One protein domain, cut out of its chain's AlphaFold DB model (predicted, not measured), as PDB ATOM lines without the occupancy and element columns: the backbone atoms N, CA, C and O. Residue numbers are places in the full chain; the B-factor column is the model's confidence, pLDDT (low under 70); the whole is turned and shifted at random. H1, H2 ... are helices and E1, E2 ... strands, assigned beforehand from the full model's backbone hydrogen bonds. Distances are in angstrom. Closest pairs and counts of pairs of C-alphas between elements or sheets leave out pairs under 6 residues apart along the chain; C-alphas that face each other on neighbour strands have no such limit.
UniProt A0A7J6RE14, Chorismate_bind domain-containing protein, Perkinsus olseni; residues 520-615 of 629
ATOM      1  N   LEU A 520      93.908  63.787 152.725       86.50
ATOM      2  CA  LEU A 520      94.150  64.542 151.498       86.50
ATOM      3  C   LEU A 520      92.829  64.765 150.741       86.50
ATOM      4  O   LEU A 520      91.960  63.889 150.722       86.50
ATOM      5  N   SER A 521      92.671  65.930 150.112       88.31
ATOM      6  CA  SER A 521      91.582  66.168 149.160       88.31
ATOM      7  C   SER A 521      91.602  65.127 148.030       88.31
ATOM      8  O   SER A 521      92.660  64.633 147.648       88.31
ATOM      9  N   GLU A 522      90.435  64.785 147.483       85.56
ATOM     10  CA  GLU A 522      90.349  63.863 146.336       85.56
ATOM     11  C   GLU A 522      90.868  64.517 145.056       85.56
ATOM     12  O   GLU A 522      91.539  63.878 144.250       85.56
ATOM     13  N   THR A 523      90.598  65.810 144.899       85.56
ATOM     14  CA  THR A 523      90.960  66.591 143.724       85.56
ATOM     15  C   THR A 523      91.863  67.756 144.101       85.56
ATOM     16  O   THR A 523      91.762  68.315 145.202       85.56
ATOM     17  N   ALA A 524      92.742  68.106 143.164       88.88
ATOM     18  CA  ALA A 524      93.536  69.318 143.233       88.88
ATOM     19  C   ALA A 524      92.635  70.552 143.092       88.88
ATOM     20  O   ALA A 524      91.672  70.544 142.318       88.88
ATOM     21  N   VAL A 525      92.966  71.613 143.823       85.50
ATOM     22  CA  VAL A 525      92.377  72.941 143.628       85.50
ATOM     23  C   VAL A 525      93.195  73.733 142.608       85.50
ATOM     24  O   VAL A 525      94.368  73.456 142.396       85.50
ATOM     25  N   ASP A 526      92.578  74.722 141.975       81.81
ATOM     26  CA  ASP A 526      93.277  75.669 141.104       81.81
ATOM     27  C   ASP A 526      93.895  76.774 141.968       81.81
ATOM     28  O   ASP A 526      93.159  77.527 142.609       81.81
ATOM     29  N   HIS A 527      95.228  76.888 141.998       83.81
ATOM     30  CA  HIS A 527      95.916  77.890 142.833       83.81
ATOM     31  C   HIS A 527      95.523  79.349 142.512       83.81
ATOM     32  O   HIS A 527      95.714  80.251 143.339       83.81
ATOM     33  N   SER A 528      94.984  79.600 141.313       77.81
ATOM     34  CA  SER A 528      94.539  80.923 140.864       77.81
ATOM     35  C   SER A 528      93.103  81.265 141.292       77.81
ATOM     36  O   SER A 528      92.652  82.393 141.082       77.81
ATOM     37  N   ASP A 529      92.380  80.334 141.929       77.31
ATOM     38  CA  ASP A 529      91.000  80.550 142.365       77.31
ATOM     39  C   ASP A 529      90.916  81.626 143.462       77.31
ATOM     40  O   ASP A 529      91.418  81.471 144.579       77.31
ATOM     41  N   LEU A 530      90.222  82.726 143.162       74.38
ATOM     42  CA  LEU A 530      90.039  83.854 144.081       74.38
ATOM     43  C   LEU A 530      89.383  83.452 145.409       74.38
ATOM     44  O   LEU A 530      89.632  84.097 146.428       74.38
ATOM     45  N   ARG A 531      88.578  82.381 145.440       82.50
ATOM     46  CA  ARG A 531      87.919  81.896 146.668       82.50
ATOM     47  C   ARG A 531      88.900  81.286 147.662       82.50
ATOM     48  O   ARG A 531      88.552  81.160 148.832       82.50
ATOM     49  N   LEU A 532      90.102  80.935 147.208       85.56
ATOM     50  CA  LEU A 532      91.209  80.563 148.082       85.56
ATOM     51  C   LEU A 532      91.886  81.806 148.663       85.56
ATOM     52  O   LEU A 532      92.386  81.751 149.771       85.56
ATOM     53  N   ARG A 533      91.868  82.950 147.969       87.38
ATOM     54  CA  ARG A 533      92.536  84.192 148.410       87.38
ATOM     55  C   ARG A 533      91.651  85.098 149.266       87.38
ATOM     56  O   ARG A 533      92.165  85.936 150.004       87.38
ATOM     57  N   HIS A 534      90.334  84.914 149.202       89.75
ATOM     58  CA  HIS A 534      89.357  85.743 149.902       89.75
ATOM     59  C   HIS A 534      88.382  84.901 150.727       89.75
ATOM     60  O   HIS A 534      87.928  83.836 150.310       89.75
ATOM     61  N   LYS A 535      88.009  85.395 151.914       90.56
ATOM     62  CA  LYS A 535      87.105  84.686 152.831       90.56
ATOM     63  C   LYS A 535      85.645  84.972 152.467       90.56
ATOM     64  O   LYS A 535      84.977  85.793 153.088       90.56
ATOM     65  N   THR A 536      85.176  84.313 151.411       88.94
ATOM     66  CA  THR A 536      83.873  84.589 150.784       88.94
ATOM     67  C   THR A 536      82.804  83.564 151.156       88.94
ATOM     68  O   THR A 536      83.123  82.401 151.413       88.94
ATOM     69  N   SER A 537      81.527  83.953 151.121       85.00
ATOM     70  CA  SER A 537      80.385  83.049 151.315       85.00
ATOM     71  C   SER A 537      80.301  81.936 150.262       85.00
ATOM     72  O   SER A 537      79.687  80.904 150.527       85.00
ATOM     73  N   ASP A 538      80.932  82.102 149.092       81.25
ATOM     74  CA  ASP A 538      81.095  81.021 148.118       81.25
ATOM     75  C   ASP A 538      82.262  80.111 148.511       81.25
ATOM     76  O   ASP A 538      83.434  80.355 148.221       81.25
ATOM     77  N   ARG A 539      81.906  79.007 149.161       81.88
ATOM     78  CA  ARG A 539      82.847  78.020 149.689       81.88
ATOM     79  C   ARG A 539      82.936  76.757 148.833       81.88
ATOM     80  O   ARG A 539      83.502  75.776 149.297       81.88
ATOM     81  N   ARG A 540      82.426  76.768 147.593       80.88
ATOM     82  CA  ARG A 540      82.362  75.577 146.716       80.88
ATOM     83  C   ARG A 540      83.725  74.981 146.345       80.88
ATOM     84  O   ARG A 540      83.776  73.812 145.991       80.88
ATOM     85  N   VAL A 541      84.806  75.767 146.409       80.12
ATOM     86  CA  VAL A 541      86.181  75.261 146.204       80.12
ATOM     87  C   VAL A 541      86.650  74.373 147.363       80.12
ATOM     88  O   VAL A 541      87.556  73.561 147.198       80.12
ATOM     89  N   TYR A 542      86.027  74.502 148.537       80.06
ATOM     90  CA  TYR A 542      86.384  73.735 149.719       80.06
ATOM     91  C   TYR A 542      85.548  72.452 149.814       80.06
ATOM     92  O   TYR A 542      84.344  72.474 149.549       80.06
ATOM     93  N   PRO A 543      86.156  71.334 150.237       78.44
ATOM     94  CA  PRO A 543      85.454  70.084 150.451       78.44
ATOM     95  C   PRO A 543      84.452  70.212 151.598       78.44
ATOM     96  O   PRO A 543      84.612  71.019 152.516       78.44
ATOM     97  N   THR A 544      83.431  69.357 151.572       73.69
ATOM     98  CA  THR A 544      82.408  69.281 152.622       73.69
ATOM     99  C   THR A 544      82.989  68.895 153.982       73.69
ATOM    100  O   THR A 544      82.500  69.368 155.005       73.69
ATOM    101  N   HIS A 545      84.038  68.067 154.005       75.50
ATOM    102  CA  HIS A 545      84.714  67.674 155.240       75.50
ATOM    103  C   HIS A 545      85.810  68.693 155.610       75.50
ATOM    104  O   HIS A 545      86.730  68.893 154.810       75.50
ATOM    105  N   PRO A 546      85.762  69.320 156.803       69.25
ATOM    106  CA  PRO A 546      86.634  70.446 157.144       69.25
ATOM    107  C   PRO A 546      88.121  70.082 157.278       69.25
ATOM    108  O   PRO A 546      88.983  70.920 157.016       69.25
ATOM    109  N   ASP A 547      88.408  68.824 157.620       73.06
ATOM    110  CA  ASP A 547      89.755  68.301 157.903       73.06
ATOM    111  C   ASP A 547      90.504  67.798 156.660       73.06
ATOM    112  O   ASP A 547      91.499  67.074 156.760       73.06
ATOM    113  N   ARG A 548      90.014  68.136 155.462       86.38
ATOM    114  CA  ARG A 548      90.696  67.776 154.221       86.38
ATOM    115  C   ARG A 548      91.786  68.784 153.880       86.38
ATOM    116  O   ARG A 548      91.524  69.978 153.751       86.38
ATOM    117  N   LEU A 549      92.996  68.270 153.705       89.00
ATOM    118  CA  LEU A 549      94.168  68.995 153.252       89.00
ATOM    119  C   LEU A 549      94.093  69.209 151.741       89.00
ATOM    120  O   LEU A 549      94.077  68.253 150.961       89.00
ATOM    121  N   LEU A 550      94.057  70.469 151.336       92.56
ATOM    122  CA  LEU A 550      94.049  70.875 149.943       92.56
ATOM    123  C   LEU A 550      95.466  70.898 149.372       92.56
ATOM    124  O   LEU A 550      96.454  71.157 150.067       92.56
ATOM    125  N   TYR A 551      95.539  70.646 148.073       94.56
ATOM    126  CA  TYR A 551      96.743  70.773 147.272       94.56
ATOM    127  C   TYR A 551      96.367  71.312 145.898       94.56
ATOM    128  O   TYR A 551      95.256  71.065 145.427       94.56
ATOM    129  N   ASN A 552      97.267  72.060 145.277       92.81
ATOM    130  CA  ASN A 552      97.036  72.633 143.961       92.81
ATOM    131  C   ASN A 552      97.434  71.676 142.827       92.81
ATOM    132  O   ASN A 552      97.971  70.589 143.054       92.81
ATOM    133  N   GLU A 553      97.196  72.084 141.583       92.31
ATOM    134  CA  GLU A 553      97.525  71.296 140.393       92.31
ATOM    135  C   GLU A 553      99.033  71.027 140.210       92.31
ATOM    136  O   GLU A 553      99.406  70.129 139.455       92.31
ATOM    137  N   ARG A 554      99.900  71.738 140.947       92.00
ATOM    138  CA  ARG A 554     101.355  71.512 141.003       92.00
ATOM    139  C   ARG A 554     101.777  70.498 142.074       92.00
ATOM    140  O   ARG A 554     102.961  70.194 142.205       92.00
ATOM    141  N   GLY A 555     100.834  69.951 142.846       93.50
ATOM    142  CA  GLY A 555     101.133  69.042 143.957       93.50
ATOM    143  C   GLY A 555     101.699  69.752 145.192       93.50
ATOM    144  O   GLY A 555     102.329  69.109 146.041       93.50
ATOM    145  N   GLU A 556     101.483  71.063 145.294       95.25
ATOM    146  CA  GLU A 556     101.858  71.890 146.438       95.25
ATOM    147  C   GLU A 556     100.669  71.998 147.392       95.25
ATOM    148  O   GLU A 556      99.523  72.161 146.980       95.25
ATOM    149  N   VAL A 557     100.936  71.890 148.683       92.88
ATOM    150  CA  VAL A 557      99.942  71.983 149.749       92.88
ATOM    151  C   VAL A 557      99.462  73.424 149.870       92.88
ATOM    152  O   VAL A 557     100.273  74.348 149.802       92.88
ATOM    153  N   THR A 558      98.164  73.609 150.110       93.12
ATOM    154  CA  THR A 558      97.577  74.938 150.306       93.12
ATOM    155  C   THR A 558      97.124  75.138 151.756       93.12
ATOM    156  O   THR A 558      97.871  75.665 152.577       93.12
ATOM    157  N   GLU A 559      95.926  74.685 152.108       90.62
ATOM    158  CA  GLU A 559      95.293  74.841 153.418       90.62
ATOM    159  C   GLU A 559      94.236  73.748 153.664       90.62
ATOM    160  O   GLU A 559      94.099  72.820 152.872       90.62
ATOM    161  N   THR A 560      93.489  73.816 154.766       87.69
ATOM    162  CA  THR A 560      92.239  73.059 154.946       87.69
ATOM    163  C   THR A 560      91.033  73.979 154.775       87.69
ATOM    164  O   THR A 560      91.172  75.191 154.596       87.69
ATOM    165  N   ALA A 561      89.813  73.444 154.872       79.69
ATOM    166  CA  ALA A 561      88.630  74.297 154.809       79.69
ATOM    167  C   ALA A 561      88.553  75.300 155.972       79.69
ATOM    168  O   ALA A 561      87.963  76.367 155.824       79.69
ATOM    169  N   ILE A 562      89.129  74.998 157.129       78.00
ATOM    170  CA  ILE A 562      88.964  75.836 158.322       78.00
ATOM    171  C   ILE A 562      90.262  76.478 158.811       78.00
ATOM    172  O   ILE A 562      90.202  77.324 159.702       78.00
ATOM    173  N   ALA A 563      91.413  76.128 158.231       82.62
ATOM    174  CA  ALA A 563      92.706  76.577 158.725       82.62
ATOM    175  C   ALA A 563      93.805  76.595 157.663       82.62
ATOM    176  O   ALA A 563      93.850  75.733 156.794       82.62
ATOM    177  N   ASN A 564      94.765  77.513 157.814       88.88
ATOM    178  CA  ASN A 564      96.050  77.375 157.136       88.88
ATOM    179  C   ASN A 564      96.865  76.232 157.758       88.88
ATOM    180  O   ASN A 564      96.602  75.796 158.872       88.88
ATOM    181  N   VAL A 565      97.880  75.749 157.048       87.44
ATOM    182  CA  VAL A 565      98.694  74.613 157.497       87.44
ATOM    183  C   VAL A 565     100.173  74.964 157.540       87.44
ATOM    184  O   VAL A 565     100.627  75.919 156.903       87.44
ATOM    185  N   GLY A 566     100.931  74.182 158.300       87.81
ATOM    186  CA  GLY A 566     102.378  74.274 158.334       87.81
ATOM    187  C   GLY A 566     103.019  72.952 158.731       87.81
ATOM    188  O   GLY A 566     102.349  71.976 159.055       87.81
ATOM    189  N   VAL A 567     104.341  72.914 158.677       84.62
ATOM    190  CA  VAL A 567     105.148  71.813 159.197       84.62
ATOM    191  C   VAL A 567     106.177  72.411 160.137       84.62
ATOM    192  O   VAL A 567     106.879  73.356 159.774       84.62
ATOM    193  N   ARG A 568     106.264  71.878 161.357       83.12
ATOM    194  CA  ARG A 568     107.278  72.305 162.318       83.12
ATOM    195  C   ARG A 568     108.627  71.723 161.907       83.12
ATOM    196  O   ARG A 568     108.758  70.516 161.723       83.12
ATOM    197  N   ARG A 569     109.613  72.597 161.731       80.75
ATOM    198  CA  ARG A 569     111.005  72.229 161.456       80.75
ATOM    199  C   ARG A 569     111.724  71.866 162.761       80.75
ATOM    200  O   ARG A 569     111.227  72.136 163.851       80.75
ATOM    201  N   GLU A 570     112.908  71.268 162.645       78.81
ATOM    202  CA  GLU A 570     113.743  70.868 163.794       78.81
ATOM    203  C   GLU A 570     114.185  72.057 164.664       78.81
ATOM    204  O   GLU A 570     114.349  71.912 165.870       78.81
ATOM    205  N   ASP A 571     114.312  73.246 164.068       81.56
ATOM    206  CA  ASP A 571     114.610  74.510 164.757       81.56
ATOM    207  C   ASP A 571     113.391  75.112 165.491       81.56
ATOM    208  O   ASP A 571     113.485  76.185 166.085       81.56
ATOM    209  N   GLY A 572     112.238  74.434 165.460       80.69
ATOM    210  CA  GLY A 572     110.985  74.881 166.068       80.69
ATOM    211  C   GLY A 572     110.191  75.889 165.228       80.69
ATOM    212  O   GLY A 572     109.047  76.185 165.583       80.69
ATOM    213  N   VAL A 573     110.737  76.379 164.108       86.25
ATOM    214  CA  VAL A 573     110.063  77.325 163.208       86.25
ATOM    215  C   VAL A 573     109.049  76.587 162.334       86.25
ATOM    216  O   VAL A 573     109.298  75.488 161.831       86.25
ATOM    217  N   ILE A 574     107.879  77.189 162.126       88.38
ATOM    218  CA  ILE A 574     106.836  76.607 161.276       88.38
ATOM    219  C   ILE A 574     107.074  77.009 159.818       88.38
ATOM    220  O   ILE A 574     107.069  78.189 159.484       88.38
ATOM    221  N   MET A 575     107.222  76.039 158.922       89.31
ATOM    222  CA  MET A 575     107.167  76.282 157.479       89.31
ATOM    223  C   MET A 575     105.711  76.224 157.018       89.31
ATOM    224  O   MET A 575     105.067  75.194 157.198       89.31
ATOM    225  N   THR A 576     105.180  77.302 156.442       92.12
ATOM    226  CA  THR A 576     103.804  77.378 155.910       92.12
ATOM    227  C   THR A 576     103.828  77.614 154.394       92.12
ATOM    228  O   THR A 576     104.752  78.280 153.922       92.12
ATOM    229  N   PRO A 577     102.860  77.092 153.610       93.44
ATOM    230  CA  PRO A 577     102.809  77.318 152.165       93.44
ATOM    231  C   PRO A 577     102.866  78.800 151.794       93.44
ATOM    232  O   PRO A 577     102.226  79.613 152.460       93.44
ATOM    233  N   VAL A 578     103.611  79.154 150.743       92.56
ATOM    234  CA  VAL A 578     103.623  80.514 150.164       92.56
ATOM    235  C   VAL A 578     102.242  80.876 149.618       92.56
ATOM    236  O   VAL A 578     101.539  80.003 149.117       92.56
ATOM    237  N   ALA A 579     101.860  82.157 149.664       87.38
ATOM    238  CA  ALA A 579     100.540  82.619 149.202       87.38
ATOM    239  C   ALA A 579     100.204  82.190 147.755       87.38
ATOM    240  O   ALA A 579      99.039  81.946 147.434       87.38
ATOM    241  N   ASP A 580     101.227  82.048 146.905       89.06
ATOM    242  CA  ASP A 580     101.099  81.600 145.513       89.06
ATOM    243  C   ASP A 580     100.591  80.155 145.362       89.06
ATOM    244  O   ASP A 580     100.018  79.806 144.332       89.06
ATOM    245  N   CYS A 581     100.694  79.328 146.409       89.56
ATOM    246  CA  CYS A 581     100.101  77.993 146.406       89.56
ATOM    247  C   CYS A 581      98.562  78.028 146.313       89.56
ATOM    248  O   CYS A 581      97.964  77.005 145.995       89.56
ATOM    249  N   GLY A 582      97.919  79.176 146.572       89.69
ATOM    250  CA  GLY A 582      96.463  79.324 146.557       89.69
ATOM    251  C   GLY A 582      95.838  79.003 147.914       89.69
ATOM    252  O   GLY A 582      95.153  77.996 148.070       89.69
ATOM    253  N   LEU A 583      96.080  79.860 148.906       91.25
ATOM    254  CA  LEU A 583      95.522  79.749 150.256       91.25
ATOM    255  C   LEU A 583      95.063  81.103 150.795       91.25
ATOM    256  O   LEU A 583      95.498  82.159 150.323       91.25
ATOM    257  N   LEU A 584      94.230  81.064 151.834       90.75
ATOM    258  CA  LEU A 584      93.695  82.265 152.450       90.75
ATOM    259  C   LEU A 584      94.796  82.971 153.252       90.75
ATOM    260  O   LEU A 584      95.495  82.310 154.027       90.75
ATOM    261  N   PRO A 585      94.927  84.311 153.175       89.75
ATOM    262  CA  PRO A 585      95.823  85.057 154.051       89.75
ATOM    263  C   PRO A 585      95.272  85.045 155.489       89.75
ATOM    264  O   PRO A 585      94.543  85.940 155.915       89.75
ATOM    265  N   GLY A 586      95.545  83.987 156.254       88.94
ATOM    266  CA  GLY A 586      95.059  83.848 157.627       88.94
ATOM    267  C   GLY A 586      95.661  84.878 158.576       88.94
ATOM    268  O   GLY A 586      96.866  85.115 158.558       88.94
ATOM    269  N   CYS A 587      94.837  85.446 159.461       91.06
ATOM    270  CA  CYS A 587      95.271  86.460 160.426       91.06
ATOM    271  C   CYS A 587      96.359  85.930 161.376       91.06
ATOM    272  O   CYS A 587      97.397  86.563 161.535       91.06
ATOM    273  N   TYR A 588      96.177  84.731 161.942       86.50
ATOM    274  CA  TYR A 588      97.180  84.141 162.838       86.50
ATOM    275  C   TYR A 588      98.434  83.654 162.082       86.50
ATOM    276  O   TYR A 588      99.542  83.799 162.589       86.50
ATOM    277  N   ARG A 589      98.301  83.190 160.826       90.12
ATOM    278  CA  ARG A 589      99.452  82.911 159.941       90.12
ATOM    279  C   ARG A 589     100.281  84.172 159.714       90.12
ATOM    280  O   ARG A 589     101.495  84.128 159.864       90.12
ATOM    281  N   ARG A 590      99.630  85.289 159.378       91.56
ATOM    282  CA  ARG A 590     100.299  86.581 159.186       91.56
ATOM    283  C   ARG A 590     101.028  87.026 160.455       91.56
ATOM    284  O   ARG A 590     102.202  87.357 160.376       91.56
ATOM    285  N   TRP A 591     100.383  86.922 161.617       91.19
ATOM    286  CA  TRP A 591     101.032  87.203 162.900       91.19
ATOM    287  C   TRP A 591     102.261  86.312 163.160       91.19
ATOM    288  O   TRP A 591     103.287  86.807 163.616       91.19
ATOM    289  N   LEU A 592     102.200  85.008 162.851       89.38
ATOM    290  CA  LEU A 592     103.345  84.099 163.009       89.38
ATOM    291  C   LEU A 592     104.524  84.476 162.103       89.38
ATOM    292  O   LEU A 592     105.671  84.385 162.545       89.38
ATOM    293  N   LEU A 593     104.246  84.887 160.861       91.12
ATOM    294  CA  LEU A 593     105.259  85.360 159.914       91.12
ATOM    295  C   LEU A 593     105.912  86.657 160.412       91.12
ATOM    296  O   LEU A 593     107.134  86.739 160.479       91.12
ATOM    297  N   GLU A 594     105.108  87.635 160.837       93.38
ATOM    298  CA  GLU A 594     105.600  88.917 161.366       93.38
ATOM    299  C   GLU A 594     106.383  88.744 162.682       93.38
ATOM    300  O   GLU A 594     107.362  89.445 162.923       93.38
ATOM    301  N   ALA A 595     106.014  87.761 163.511       90.62
ATOM    302  CA  ALA A 595     106.722  87.420 164.744       90.62
ATOM    303  C   ALA A 595     107.980  86.549 164.535       90.62
ATOM    304  O   ALA A 595     108.600  86.146 165.521       90.62
ATOM    305  N   GLY A 596     108.327  86.185 163.293       91.31
ATOM    306  CA  GLY A 596     109.458  85.300 162.983       91.31
ATOM    307  C   GLY A 596     109.297  83.856 163.484       91.31
ATOM    308  O   GLY A 596     110.268  83.109 163.557       91.31
ATOM    309  N   LYS A 597     108.073  83.451 163.851       88.56
ATOM    310  CA  LYS A 597     107.733  82.092 164.319       88.56
ATOM    311  C   LYS A 597     107.339  81.156 163.177       88.56
ATOM    312  O   LYS A 597     107.275  79.939 163.366       88.56
ATOM    313  N   ALA A 598     107.071  81.719 162.004       90.69
ATOM    314  CA  ALA A 598     106.866  80.983 160.774       90.69
ATOM    315  C   ALA A 598     107.692  81.579 159.631       90.69
ATOM    316  O   ALA A 598     108.031  82.760 159.644       90.69
ATOM    317  N   VAL A 599     107.966  80.753 158.627       93.31
ATOM    318  CA  VAL A 599     108.552  81.148 157.345       93.31
ATOM    319  C   VAL A 599     107.716  80.573 156.211       93.31
ATOM    320  O   VAL A 599     107.152  79.481 156.334       93.31
ATOM    321  N   GLU A 600     107.622  81.303 155.105       94.62
ATOM    322  CA  GLU A 600     106.959  80.786 153.915       94.62
ATOM    323  C   GLU A 600     107.887  79.830 153.152       94.62
ATOM    324  O   GLU A 600     109.089  80.067 153.029       94.62
ATOM    325  N   GLY A 601     107.330  78.739 152.634       92.38
ATOM    326  CA  GLY A 601     108.048  77.785 151.796       92.38
ATOM    327  C   GLY A 601     107.087  76.867 151.053       92.38
ATOM    328  O   GLY A 601     105.953  76.662 151.480       92.38
ATOM    329  N   ILE A 602     107.526  76.306 149.928       94.38
ATOM    330  CA  ILE A 602     106.712  75.350 149.171       94.38
ATOM    331  C   ILE A 602     106.726  74.004 149.903       94.38
ATOM    332  O   ILE A 602     107.781  73.412 150.128       94.38
ATOM    333  N   ILE A 603     105.541  73.512 150.264       91.06
ATOM    334  CA  ILE A 603     105.353  72.192 150.871       91.06
ATOM    335  C   ILE A 603     104.715  71.297 149.817       91.06
ATOM    336  O   ILE A 603     103.580  71.537 149.426       91.06
ATOM    337  N   THR A 604     105.409  70.264 149.349       93.31
ATOM    338  CA  THR A 604     104.839  69.329 148.362       93.31
ATOM    339  C   THR A 604     104.233  68.099 149.032       93.31
ATOM    340  O   THR A 604     104.625  67.709 150.137       93.31
ATOM    341  N   LEU A 605     103.322  67.415 148.338       90.06
ATOM    342  CA  LEU A 605     102.772  66.139 148.814       90.06
ATOM    343  C   LEU A 605     103.849  65.074 149.057       90.06
ATOM    344  O   LEU A 605     103.721  64.252 149.964       90.06
ATOM    345  N   ASN A 606     104.929  65.091 148.273       88.56
ATOM    346  CA  ASN A 606     106.049  64.171 148.457       88.56
ATOM    347  C   ASN A 606     106.823  64.470 149.745       88.56
ATOM    348  O   ASN A 606     107.180  63.534 150.460       88.56
ATOM    349  N   MET A 607     107.014  65.750 150.081       86.62
ATOM    350  CA  MET A 607     107.623  66.148 151.354       86.62
ATOM    351  C   MET A 607     106.775  65.692 152.541       86.62
ATOM    352  O   MET A 607     107.314  65.093 153.467       86.62
ATOM    353  N   LEU A 608     105.450  65.881 152.494       83.31
ATOM    354  CA  LEU A 608     104.556  65.407 153.558       83.31
ATOM    355  C   LEU A 608     104.599  63.885 153.733       83.31
ATOM    356  O   LEU A 608     104.645  63.400 154.860       83.31
ATOM    357  N   LYS A 609     104.632  63.121 152.632       82.56
ATOM    358  CA  LYS A 609     104.809  61.660 152.687       82.56
ATOM    359  C   LYS A 609     106.152  61.269 153.310       82.56
ATOM    360  O   LYS A 609     106.209  60.265 154.015       82.56
ATOM    361  N   GLY A 610     107.211  62.037 153.049       82.38
ATOM    362  CA  GLY A 610     108.515  61.877 153.697       82.38
ATOM    363  C   GLY A 610     108.429  62.108 155.204       82.38
ATOM    364  O   GLY A 610     108.756  61.215 155.980       82.38
ATOM    365  N   TYR A 611     107.868  63.243 155.620       78.31
ATOM    366  CA  TYR A 611     107.699  63.590 157.034       78.31
ATOM    367  C   TYR A 611     106.850  62.576 157.804       78.31
ATOM    368  O   TYR A 611     107.214  62.191 158.913       78.31
ATOM    369  N   ALA A 612     105.769  62.076 157.198       73.00
ATOM    370  CA  ALA A 612     104.939  61.037 157.799       73.00
ATOM    371  C   ALA A 612     105.702  59.713 158.003       73.00
ATOM    372  O   ALA A 612     105.520  59.056 159.025       73.00
ATOM    373  N   LYS A 613     106.580  59.324 157.064       77.75
ATOM    374  CA  LYS A 613     107.435  58.129 157.204       77.75
ATOM    375  C   LYS A 613     108.501  58.290 158.289       77.75
ATOM    376  O   LYS A 613     108.853  57.311 158.935       77.75
ATOM    377  N   GLU A 614     109.004  59.505 158.474       75.75
ATOM    378  CA  GLU A 614     110.021  59.853 159.475       75.75
ATOM    379  C   GLU A 614     109.439  60.049 160.886       75.75
ATOM    380  O   GLU A 614     110.185  60.323 161.822       75.75
ATOM    381  N   GLY A 615     108.116  59.932 161.058       67.12
ATOM    382  CA  GLY A 615     107.450  60.190 162.338       67.12
ATOM    383  C   GLY A 615     107.509  61.659 162.770       67.12
ATOM    384  O   GLY A 615     107.322  61.955 163.948       67.12
TER     385      GLY A 615
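This is residues 520 to 615 of the 629 residues of the protein "Chorismate_bind domain-containing protein" of Perkinsus olseni (UniProt A0A7J6RE14). With little regular structure, this is mostly loops: a tiny two-stranded sheet beside H2 at one side, H3 beyond it and H1 across the loops. The 96 printed residues run H1, E1, H2, E2, H3; E1 and E2 are parallel, the class is mixed, and 27 residues are in named elements. It is compact, radius of gyration of the C-alphas 13.0 A, spanning 38 by 30 by 21 A.

E1, residues 574 to 576, and E2, residues 598 to 600, are parallel neighbours; N 599 and O 574 are 2.8 A apart. With H2, residues 587 to 594, they form a strand-helix-strand unit, a helix between parallel strands, its crossover right-handed. The closest C-alphas of H2 and E2, Leu 592 and Ala 598, are 5.2 A apart. H2 and E1 are near each other, with 7 pairs of C-alphas within 10 A. H3, residues 605 to 613, is apart from E1 and H2. H1, residues 530 to 533, is apart from H2, E2 and H3. Every O i to N i+4 pair is within hydrogen-bond range in H2 and H3; H1 is too short for one.

C-alpha 574 begins E1 at (106.836, 76.607, 161.276). H2 is 10.7 A long and H3 12.5 A, ending at C-alpha 613, (107.435, 58.129, 157.204).

The C-alphas farthest apart, of Ser 537 and Glu 614, are 38.5 A apart. The printed part has no cut; the H1 to E1 link, 40 residues, is long. Residues 546 and 615 have pLDDT under 70.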